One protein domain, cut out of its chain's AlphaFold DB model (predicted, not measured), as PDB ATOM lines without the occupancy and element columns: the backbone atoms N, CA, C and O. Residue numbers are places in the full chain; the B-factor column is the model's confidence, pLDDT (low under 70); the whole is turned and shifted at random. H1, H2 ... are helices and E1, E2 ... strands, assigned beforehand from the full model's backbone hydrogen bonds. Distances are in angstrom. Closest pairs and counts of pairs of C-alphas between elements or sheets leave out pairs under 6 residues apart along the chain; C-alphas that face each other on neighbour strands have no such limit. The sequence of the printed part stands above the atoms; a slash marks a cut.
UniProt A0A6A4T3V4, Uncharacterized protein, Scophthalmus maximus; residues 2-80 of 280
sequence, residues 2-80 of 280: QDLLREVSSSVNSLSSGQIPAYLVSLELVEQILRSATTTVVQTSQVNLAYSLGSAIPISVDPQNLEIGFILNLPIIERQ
ATOM      1  N   GLN A   2     120.292  91.016  63.497       68.19
ATOM      2  CA  GLN A   2     120.797  92.367  63.196       68.19
ATOM      3  C   GLN A   2     119.800  93.492  63.504       68.19
ATOM      4  O   GLN A   2     120.222  94.509  64.042       68.19
ATOM      5  N   ASP A   3     118.502  93.302  63.248       71.69
ATOM      6  CA  ASP A   3     117.499  94.339  63.538       71.69
ATOM      7  C   ASP A   3     117.378  94.640  65.035       71.69
ATOM      8  O   ASP A   3     117.405  95.798  65.432       71.69
ATOM      9  N   LEU A   4     117.386  93.601  65.876       71.19
ATOM     10  CA  LEU A   4     117.345  93.733  67.334       71.19
ATOM     11  C   LEU A   4     118.576  94.480  67.872       71.19
ATOM     12  O   LEU A   4     118.457  95.399  68.675       71.19
ATOM     13  N   LEU A   5     119.775  94.123  67.401       69.50
ATOM     14  CA  LEU A   5     121.012  94.800  67.806       69.50
ATOM     15  C   LEU A   5     121.049  96.256  67.323       69.50
ATOM     16  O   LEU A   5     121.563  97.126  68.027       69.50
ATOM     17  N   ARG A   6     120.467  96.537  66.151       74.69
ATOM     18  CA  ARG A   6     120.317  97.897  65.626       74.69
ATOM     19  C   ARG A   6     119.348  98.722  66.475       74.69
ATOM     20  O   ARG A   6     119.649  99.875  66.771       74.69
ATOM     21  N   GLU A   7     118.228  98.147  66.902       76.12
ATOM     22  CA  GLU A   7     117.235  98.811  67.760       76.12
ATOM     23  C   GLU A   7     117.767  99.091  69.171       76.12
ATOM     24  O   GLU A   7     117.573 100.191  69.702       76.12
ATOM     25  N   VAL A   8     118.506  98.141  69.750       73.56
ATOM     26  CA  VAL A   8     119.187  98.322  71.041       73.56
ATOM     27  C   VAL A   8     120.252  99.412  70.932       73.56
ATOM     28  O   VAL A   8     120.264 100.337  71.744       73.56
ATOM     29  N   SER A   9     121.102  99.368  69.899       75.81
ATOM     30  CA  SER A   9     122.120 100.401  69.667       75.81
ATOM     31  C   SER A   9     121.496 101.787  69.469       75.81
ATOM     32  O   SER A   9     121.940 102.755  70.088       75.81
ATOM     33  N   SER A  10     120.418 101.881  68.684       80.69
ATOM     34  CA  SER A  10     119.667 103.126  68.499       80.69
ATOM     35  C   SER A  10     119.104 103.650  69.818       80.69
ATOM     36  O   SER A  10     119.160 104.849  70.069       80.69
ATOM     37  N   SER A  11     118.596 102.770  70.678       78.69
ATOM     38  CA  SER A  11     118.010 103.158  71.963       78.69
ATOM     39  C   SER A  11     119.060 103.644  72.958       78.69
ATOM     40  O   SER A  11     118.830 104.626  73.661       78.69
ATOM     41  N   VAL A  12     120.247 103.038  72.972       79.44
ATOM     42  CA  VAL A  12     121.376 103.540  73.772       79.44
ATOM     43  C   VAL A  12     121.827 104.922  73.277       79.44
ATOM     44  O   VAL A  12     122.107 105.799  74.094       79.44
ATOM     45  N   ASN A  13     121.813 105.166  71.963       84.06
ATOM     46  CA  ASN A  13     122.087 106.493  71.398       84.06
ATOM     47  C   ASN A  13     120.983 107.521  71.722       84.06
ATOM     48  O   ASN A  13     121.263 108.697  71.967       84.06
ATOM     49  N   SER A  14     119.715 107.101  71.760       83.50
ATOM     50  CA  SER A  14     118.626 107.948  72.261       83.50
ATOM     51  C   SER A  14     118.878 108.338  73.717       83.50
ATOM     52  O   SER A  14     118.811 109.517  74.051       83.50
ATOM     53  N   LEU A  15     119.271 107.385  74.563       80.81
ATOM     54  CA  LEU A  15     119.551 107.651  75.971       80.81
ATOM     55  C   LEU A  15     120.753 108.591  76.166       80.81
ATOM     56  O   LEU A  15     120.691 109.497  76.995       80.81
ATOM     57  N   SER A  16     121.824 108.438  75.378       81.25
ATOM     58  CA  SER A  16     122.989 109.335  75.446       81.25
ATOM     59  C   SER A  16     122.676 110.768  74.998       81.25
ATOM     60  O   SER A  16     123.327 111.708  75.451       81.25
ATOM     61  N   SER A  17     121.649 110.950  74.164       85.31
ATOM     62  CA  SER A  17     121.126 112.263  73.759       85.31
ATOM     63  C   SER A  17     119.995 112.780  74.660       85.31
ATOM     64  O   SER A  17     119.342 113.770  74.325       85.31
ATOM     65  N   GLY A  18     119.751 112.133  75.805       80.56
ATOM     66  CA  GLY A  18     118.714 112.524  76.761       80.56
ATOM     67  C   GLY A  18     117.286 112.213  76.301       80.56
ATOM     68  O   GLY A  18     116.323 112.701  76.891       80.56
ATOM     69  N   GLN A  19     117.118 111.431  75.236       85.31
ATOM     70  CA  GLN A  19     115.821 111.046  74.688       85.31
ATOM     71  C   GLN A  19     115.349 109.716  75.269       85.31
ATOM     72  O   GLN A  19     116.148 108.857  75.636       85.31
ATOM     73  N   ILE A  20     114.030 109.524  75.297       84.38
ATOM     74  CA  ILE A  20     113.432 108.277  75.770       84.38
ATOM     75  C   ILE A  20     113.788 107.125  74.803       84.38
ATOM     76  O   ILE A  20     113.465 107.206  73.614       84.38
ATOM     77  N   PRO A  21     114.459 106.063  75.287       84.56
ATOM     78  CA  PRO A  21     114.872 104.923  74.469       84.56
ATOM     79  C   PRO A  21     113.681 104.026  74.094       84.56
ATOM     80  O   PRO A  21     113.160 103.305  74.941       84.56
ATOM     81  N   ALA A  22     113.292 104.009  72.815       84.12
ATOM     82  CA  ALA A  22     112.079 103.325  72.338       84.12
ATOM     83  C   ALA A  22     112.055 101.808  72.556       84.12
ATOM     84  O   ALA A  22     110.989 101.239  72.775       84.12
ATOM     85  N   TYR A  23     113.215 101.151  72.528       83.50
ATOM     86  CA  TYR A  23     113.293  99.716  72.798       83.50
ATOM     87  C   TYR A  23     113.173  99.386  74.297       83.50
ATOM     88  O   TYR A  23     112.760  98.288  74.657       83.50
ATOM     89  N   LEU A  24     113.536 100.324  75.182       81.81
ATOM     90  CA  LEU A  24     113.534 100.111  76.637       81.81
ATOM     91  C   LEU A  24     112.269 100.654  77.312       81.81
ATOM     92  O   LEU A  24     111.916 100.209  78.401       81.81
ATOM     93  N   VAL A  25     111.592 101.621  76.688       86.56
ATOM     94  CA  VAL A  25     110.421 102.306  77.243       86.56
ATOM     95  C   VAL A  25     109.292 102.267  76.225       86.56
ATOM     96  O   VAL A  25     109.338 102.942  75.199       86.56
ATOM     97  N   SER A  26     108.252 101.488  76.524       90.81
ATOM     98  CA  SER A  26     107.054 101.414  75.690       90.81
ATOM     99  C   SER A  26     106.101 102.587  75.954       90.81
ATOM    100  O   SER A  26     106.077 103.166  77.042       90.81
ATOM    101  N   LEU A  27     105.254 102.911  74.969       90.19
ATOM    102  CA  LEU A  27     104.172 103.890  75.147       90.19
ATOM    103  C   LEU A  27     103.182 103.468  76.244       90.19
ATOM    104  O   LEU A  27     102.652 104.323  76.943       90.19
ATOM    105  N   GLU A  28     102.979 102.162  76.439       91.31
ATOM    106  CA  GLU A  28     102.141 101.634  77.520       91.31
ATOM    107  C   GLU A  28     102.733 101.945  78.901       91.31
ATOM    108  O   GLU A  28     102.007 102.367  79.800       91.31
ATOM    109  N   LEU A  29     104.054 101.807  79.069       88.69
ATOM    110  CA  LEU A  29     104.724 102.187  80.312       88.69
ATOM    111  C   LEU A  29     104.552 103.687  80.589       88.69
ATOM    112  O   LEU A  29     104.240 104.076  81.713       88.69
ATOM    113  N   VAL A  30     104.689 104.531  79.560       88.38
ATOM    114  CA  VAL A  30     104.435 105.975  79.684       88.38
ATOM    115  C   VAL A  30     102.986 106.249  80.079       88.38
ATOM    116  O   VAL A  30     102.744 107.044  80.985       88.38
ATOM    117  N   GLU A  31     102.017 105.571  79.464       91.44
ATOM    118  CA  GLU A  31     100.603 105.703  79.820       91.44
ATOM    119  C   GLU A  31     100.336 105.316  81.281       91.44
ATOM    120  O   GLU A  31      99.635 106.042  81.989       91.44
ATOM    121  N   GLN A  32     100.921 104.215  81.760       90.62
ATOM    122  CA  GLN A  32     100.796 103.778  83.153       90.62
ATOM    123  C   GLN A  32     101.385 104.800  84.135       90.62
ATOM    124  O   GLN A  32     100.744 105.110  85.140       90.62
ATOM    125  N   ILE A  33     102.561 105.364  83.832       87.50
ATOM    126  CA  ILE A  33     103.190 106.412  84.654       87.50
ATOM    127  C   ILE A  33     102.318 107.675  84.685       87.50
ATOM    128  O   ILE A  33     102.094 108.253  85.745       87.50
ATOM    129  N   LEU A  34     101.775 108.100  83.543       86.19
ATOM    130  CA  LEU A  34     100.893 109.270  83.499       86.19
ATOM    131  C   LEU A  34      99.589 109.037  84.273       86.19
ATOM    132  O   LEU A  34      99.098 109.949  84.940       86.19
ATOM    133  N   ARG A  35      99.029 107.822  84.215       89.75
ATOM    134  CA  ARG A  35      97.820 107.451  84.969       89.75
ATOM    135  C   ARG A  35      98.051 107.406  86.474       89.75
ATOM    136  O   ARG A  35      97.131 107.714  87.219       89.75
ATOM    137  N   SER A  36      99.242 107.022  86.932       88.44
ATOM    138  CA  SER A  36      99.559 107.049  88.365       88.44
ATOM    139  C   SER A  36      99.856 108.464  88.870       88.44
ATOM    140  O   SER A  36      99.605 108.758  90.036       88.44
ATOM    141  N   ALA A  37     100.344 109.348  87.996       82.62
ATOM    142  CA  ALA A  37     100.683 110.730  88.328       82.62
ATOM    143  C   ALA A  37      99.511 111.723  88.203       82.62
ATOM    144  O   ALA A  37      99.627 112.858  88.666       82.62
ATOM    145  N   THR A  38      98.396 111.340  87.572       81.69
ATOM    146  CA  THR A  38      97.265 112.243  87.295       81.69
ATOM    147  C   THR A  38      95.924 111.631  87.690       81.69
ATOM    148  O   THR A  38      95.741 110.420  87.669       81.69
ATOM    149  N   THR A  39      94.953 112.476  88.044       81.00
ATOM    150  CA  THR A  39      93.583 112.050  88.390       81.00
ATOM    151  C   THR A  39      92.634 112.038  87.189       81.00
ATOM    152  O   THR A  39      91.511 111.546  87.282       81.00
ATOM    153  N   THR A  40      93.065 112.589  86.053       79.88
ATOM    154  CA  THR A  40      92.273 112.703  84.823       79.88
ATOM    155  C   THR A  40      92.481 111.506  83.903       79.88
ATOM    156  O   THR A  40      93.539 110.883  83.901       79.88
ATOM    157  N   VAL A  41      91.497 111.216  83.048       85.81
ATOM    158  CA  VAL A  41      91.636 110.177  82.019       85.81
ATOM    159  C   VAL A  41      92.753 110.558  81.043       85.81
ATOM    160  O   VAL A  41      92.626 111.532  80.304       85.81
ATOM    161  N   VAL A  42      93.829 109.769  81.028       84.31
ATOM    162  CA  VAL A  42      94.953 109.932  80.096       84.31
ATOM    163  C   VAL A  42      94.536 109.471  78.700       84.31
ATOM    164  O   VAL A  42      94.135 108.322  78.508       84.31
ATOM    165  N   GLN A  43      94.642 110.364  77.719       84.56
ATOM    166  CA  GLN A  43      94.379 110.082  76.308       84.56
ATOM    167  C   GLN A  43      95.659 109.712  75.555       84.56
ATOM    168  O   GLN A  43      96.749 110.177  75.884       84.56
ATOM    169  N   THR A  44      95.525 108.963  74.459       86.75
ATOM    170  CA  THR A  44      96.653 108.557  73.601       86.75
ATOM    171  C   THR A  44      97.473 109.745  73.081       86.75
ATOM    172  O   THR A  44      98.691 109.650  72.953       86.75
ATOM    173  N   SER A  45      96.839 110.893  72.814       80.38
ATOM    174  CA  SER A  45      97.538 112.121  72.409       80.38
ATOM    175  C   SER A  45      98.481 112.640  73.498       80.38
ATOM    176  O   SER A  45      99.604 113.024  73.184       80.38
ATOM    177  N   GLN A  46      98.070 112.596  74.769       82.81
ATOM    178  CA  GLN A  46      98.903 112.996  75.906       82.81
ATOM    179  C   GLN A  46     100.076 112.034  76.096       82.81
ATOM    180  O   GLN A  46     101.187 112.493  76.327       82.81
ATOM    181  N   VAL A  47      99.857 110.724  75.928       87.38
ATOM    182  CA  VAL A  47     100.928 109.711  75.991       87.38
ATOM    183  C   VAL A  47     101.981 109.978  74.920       87.38
ATOM    184  O   VAL A  47     103.166 110.080  75.227       87.38
ATOM    185  N   ASN A  48     101.550 110.160  73.669       87.25
ATOM    186  CA  ASN A  48     102.457 110.429  72.554       87.25
ATOM    187  C   ASN A  48     103.214 111.750  72.734       87.25
ATOM    188  O   ASN A  48     104.405 111.818  72.444       87.25
ATOM    189  N   LEU A  49     102.549 112.800  73.225       81.31
ATOM    190  CA  LEU A  49     103.200 114.081  73.494       81.31
ATOM    191  C   LEU A  49     104.180 113.988  74.666       81.31
ATOM    192  O   LEU A  49     105.284 114.507  74.557       81.31
ATOM    193  N   ALA A  50     103.826 113.303  75.753       84.31
ATOM    194  CA  ALA A  50     104.718 113.100  76.892       84.31
ATOM    195  C   ALA A  50     105.937 112.256  76.513       84.31
ATOM    196  O   ALA A  50     107.050 112.572  76.920       84.31
ATOM    197  N   TYR A  51     105.753 111.235  75.676       87.44
ATOM    198  CA  TYR A  51     106.850 110.446  75.123       87.44
ATOM    199  C   TYR A  51     107.765 111.302  74.228       87.44
ATOM    200  O   TYR A  51     108.993 111.274  74.337       87.44
ATOM    201  N   SER A  52     107.173 112.113  73.349       83.19
ATOM    202  CA  SER A  52     107.922 112.977  72.436       83.19
ATOM    203  C   SER A  52     108.607 114.145  73.140       83.19
ATOM    204  O   SER A  52     109.699 114.518  72.734       83.19
ATOM    205  N   LEU A  53     108.026 114.727  74.182       82.06
ATOM    206  CA  LEU A  53     108.593 115.886  74.884       82.06
ATOM    207  C   LEU A  53     109.422 115.501  76.111       82.06
ATOM    208  O   LEU A  53     110.227 116.303  76.577       82.06
ATOM    209  N   GLY A  54     109.234 114.288  76.622       82.81
ATOM    210  CA  GLY A  54     109.965 113.768  77.763       82.81
ATOM    211  C   GLY A  54     111.424 113.450  77.457       82.81
ATOM    212  O   GLY A  54     111.862 113.361  76.299       82.81
ATOM    213  N   SER A  55     112.172 113.261  78.536       83.75
ATOM    214  CA  SER A  55     113.595 112.948  78.515       83.75
ATOM    215  C   SER A  55     113.923 111.765  79.417       83.75
ATOM    216  O   SER A  55     113.181 111.426  80.342       83.75
ATOM    217  N   ALA A  56     115.046 111.116  79.123       84.06
ATOM    218  CA  ALA A  56     115.604 110.049  79.939       84.06
ATOM    219  C   ALA A  56     117.031 110.423  80.345       84.06
ATOM    220  O   ALA A  56     117.846 110.769  79.493       84.06
ATOM    221  N   ILE A  57     117.327 110.371  81.643       80.88
ATOM    222  CA  ILE A  57     118.630 110.742  82.202       80.88
ATOM    223  C   ILE A  57     119.309 109.467  82.710       80.88
ATOM    224  O   ILE A  57     118.840 108.904  83.701       80.88
ATOM    225  N   PRO A  58     120.383 108.981  82.067       79.06
ATOM    226  CA  PRO A  58     121.112 107.816  82.556       79.06
ATOM    227  C   PRO A  58     121.755 108.111  83.917       79.06
ATOM    228  O   PRO A  58     122.360 109.166  84.104       79.06
ATOM    229  N   ILE A  59     121.632 107.175  84.859       85.75
ATOM    230  CA  ILE A  59     122.186 107.296  86.221       85.75
ATOM    231  C   ILE A  59     123.180 106.187  86.563       85.75
ATOM    232  O   ILE A  59     124.081 106.404  87.371       85.75
ATOM    233  N   SER A  60     123.042 105.006  85.960       83.50
ATOM    234  CA  SER A  60     123.930 103.877  86.220       83.50
ATOM    235  C   SER A  60     123.972 102.911  85.041       83.50
ATOM    236  O   SER A  60     123.021 102.790  84.269       83.50
ATOM    237  N   VAL A  61     125.096 102.209  84.914       81.56
ATOM    238  CA  VAL A  61     125.277 101.096  83.981       81.56
ATOM    239  C   VAL A  61     125.962  99.977  84.750       81.56
ATOM    240  O   VAL A  61     127.059 100.180  85.272       81.56
ATOM    241  N   ASP A  62     125.323  98.813  84.817       81.06
ATOM    242  CA  ASP A  62     125.911  97.587  85.342       81.06
ATOM    243  C   ASP A  62     126.186  96.619  84.179       81.06
ATOM    244  O   ASP A  62     125.284  95.917  83.710       81.06
ATOM    245  N   PRO A  63     127.435  96.556  83.690       77.00
ATOM    246  CA  PRO A  63     127.789  95.678  82.586       77.00
ATOM    247  C   PRO A  63     127.800  94.194  82.976       77.00
ATOM    248  O   PRO A  63     127.757  93.353  82.081       77.00
ATOM    249  N   GLN A  64     127.873  93.849  84.268       82.06
ATOM    250  CA  GLN A  64     127.896  92.450  84.707       82.06
ATOM    251  C   GLN A  64     126.497  91.838  84.660       82.06
ATOM    252  O   GLN A  64     126.338  90.706  84.205       82.06
ATOM    253  N   ASN A  65     125.490  92.610  85.075       82.12
ATOM    254  CA  ASN A  65     124.086  92.199  85.033       82.12
ATOM    255  C   ASN A  65     123.362  92.629  83.744       82.12
ATOM    256  O   ASN A  65     122.216  92.244  83.531       82.12
ATOM    257  N   LEU A  66     124.046  93.366  82.856       75.62
ATOM    258  CA  LEU A  66     123.489  93.942  81.623       75.62
ATOM    259  C   LEU A  66     122.312  94.893  81.897       75.62
ATOM    260  O   LEU A  66     121.341  94.938  81.141       75.62
ATOM    261  N   GLU A  67     122.414  95.670  82.973       81.38
ATOM    262  CA  GLU A  67     121.374  96.597  83.412       81.38
ATOM    263  C   GLU A  67     121.792  98.049  83.178       81.38
ATOM    264  O   GLU A  67     122.957  98.431  83.320       81.38
ATOM    265  N   ILE A  68     120.821  98.887  82.825       79.88
ATOM    266  CA  ILE A  68     121.002 100.333  82.691       79.88
ATOM    267  C   ILE A  68     119.910 101.007  83.509       79.88
ATOM    268  O   ILE A  68     118.721 100.808  83.254       79.88
ATOM    269  N   GLY A  69     120.319 101.820  84.478       82.44
ATOM    270  CA  GLY A  69     119.427 102.667  85.252       82.44
ATOM    271  C   GLY A  69     119.318 104.047  84.616       82.44
ATOM    272  O   GLY A  69     120.327 104.684  84.299       82.44
ATOM    273  N   PHE A  70     118.094 104.542  84.465       86.81
ATOM    274  CA  PHE A  70     117.825 105.906  84.020       86.81
ATOM    275  C   PHE A  70     116.566 106.466  84.685       86.81
ATOM    276  O   PHE A  70     115.657 105.726  85.060       86.81
ATOM    277  N   ILE A  71     116.519 107.788  84.828       82.00
ATOM    278  CA  ILE A  71     115.358 108.528  85.324       82.00
ATOM    279  C   ILE A  71     114.545 108.997  84.125       82.00
ATOM    280  O   ILE A  71     115.081 109.646  83.226       82.00
ATOM    281  N   LEU A  72     113.248 108.702  84.129       85.06
ATOM    282  CA  LEU A  72     112.303 109.248  83.162       85.06
ATOM    283  C   LEU A  72     111.724 110.562  83.675       85.06
ATOM    284  O   LEU A  72     111.160 110.616  84.766       85.06
ATOM    285  N   ASN A  73     111.835 111.606  82.859       83.19
ATOM    286  CA  ASN A  73     111.182 112.885  83.086       83.19
ATOM    287  C   ASN A  73     110.101 113.086  82.018       83.19
ATOM    288  O   ASN A  73     110.401 113.337  80.849       83.19
ATOM    289  N   LEU A  74     108.842 112.933  82.423       85.75
ATOM    290  CA  LEU A  74     107.680 113.019  81.544       85.75
ATOM    291  C   LEU A  74     106.867 114.271  81.887       85.75
ATOM    292  O   LEU A  74     106.454 114.421  83.039       85.75
ATOM    293  N   PRO A  75     106.592 115.162  80.919       82.62
ATOM    294  CA  PRO A  75     105.724 116.299  81.170       82.62
ATOM    295  C   PRO A  75     104.271 115.837  81.331       82.62
ATOM    296  O   PRO A  75     103.763 115.046  80.532       82.62
ATOM    297  N   ILE A  76     103.582 116.379  82.336       81.50
ATOM    298  CA  ILE A  76     102.131 116.230  82.486       81.50
ATOM    299  C   ILE A  76     101.468 117.307  81.632       81.50
ATOM    300  O   ILE A  76     101.622 118.500  81.884       81.50
ATOM    301  N   ILE A  77     100.755 116.880  80.593       78.31
ATOM    302  CA  ILE A  77     100.184 117.777  79.587       78.31
ATOM    303  C   ILE A  77      98.676 117.821  79.767       78.31
ATOM    304  O   ILE A  77      97.991 116.823  79.558       78.31
ATOM    305  N   GLU A  78      98.151 118.985  80.120       79.00
ATOM    306  CA  GLU A  78      96.714 119.218  80.210       79.00
ATOM    307  C   GLU A  78      96.085 119.366  78.824       79.00
ATOM    308  O   GLU A  78      96.551 120.154  78.001       79.00
ATOM    309  N   ARG A  79      94.987 118.644  78.577       76.25
ATOM    310  CA  ARG A  79      94.340 118.602  77.259       76.25
ATOM    311  C   ARG A  79      93.887 119.981  76.784       76.25
ATOM    312  O   ARG A  79      94.129 120.304  75.629       76.25
ATOM    313  N   GLN A  80      93.307 120.787  77.675       77.69
ATOM    314  CA  GLN A  80      92.830 122.145  77.378       77.69
ATOM    315  C   GLN A  80      93.920 123.099  76.855       77.69
ATOM    316  O   GLN A  80      93.614 124.149  76.289       77.69
TER     317      GLN A  80
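This is residues 2 to 80 of the 280 residues of an uncharacterized protein of Scophthalmus maximus (UniProt A0A6A4T3V4). A long two-stranded hairpin, E1 and E2, reaches toward one end of an elongated model, and the crossed pair of helices H2 and H3 makes up the other half. H1 meets the hairpin with its last turns, residues 12 to 16, mostly beside E1, and splays away from it toward Gln 2, as in a V; the hairpin's tip, residues 62 to 67, sticks out, and the tail after E2 runs on past H2 and H3 to the far end. The printed part has 79 residues, with three named helices and two named strands in the order H1, H2, H3, E1, E2, and the class is mixed, helices and strands. The sheet has the order E1 - E2 and is antiparallel. The whole is only just compact, close to loose, with a radius of gyration of the C-alphas of 13.7 A, and it spans 43 by 25 by 19 A.

H1, residues 2 to 16, begins with C-alpha 2 at (120.797, 92.367, 63.196) and is 21.0 A long from first to last C-alpha. H2 is residues 27 to 37, 15.3 A long, and H3 is residues 44 to 53, 14.1 A long. E1, residues 55 to 62, begins with C-alpha 55 at (113.595, 112.948, 78.515), measures 20.8 A and bends by 55 degrees at residue 59. E2, residues 67 to 73, measures 19.2 A and ends with C-alpha 73 at (111.182, 112.885, 83.086).

E1 and E2 form a hairpin, antiparallel with 159 degrees between their directions. N 55 and O 73 are 2.9 A apart and N 62 and O 67 are 2.8 A apart, both within hydrogen-bond range. The closest C-alphas of H1 and E1 are those of Leu 15 and Ala 56, 6.1 A apart. H1 and E2 are only just apart, their closest C-alphas being 8.4 A from each other. H2 and H3 touch, and their closest C-alphas are those of Glu 31 and Val 47, 5.6 A apart. Their lines are about perpendicular, at 84 degrees. H1 is apart from H2 and from H3, and H2 is apart from both strands. In H1, H2 and H3 every O i to N i+4 pair is within hydrogen-bond range.

The two C-alphas farthest apart are those of Gln 64 and Gln 80, at 46.5 A. The printed part has no cut. The links from H3 to E1 and from E1 to E2 are tight, those from H1 to H2 and from H2 to H3 are short, and no link is long. The mean pLDDT of the printed part is 82.4, and residues 2 and 5 are under 70.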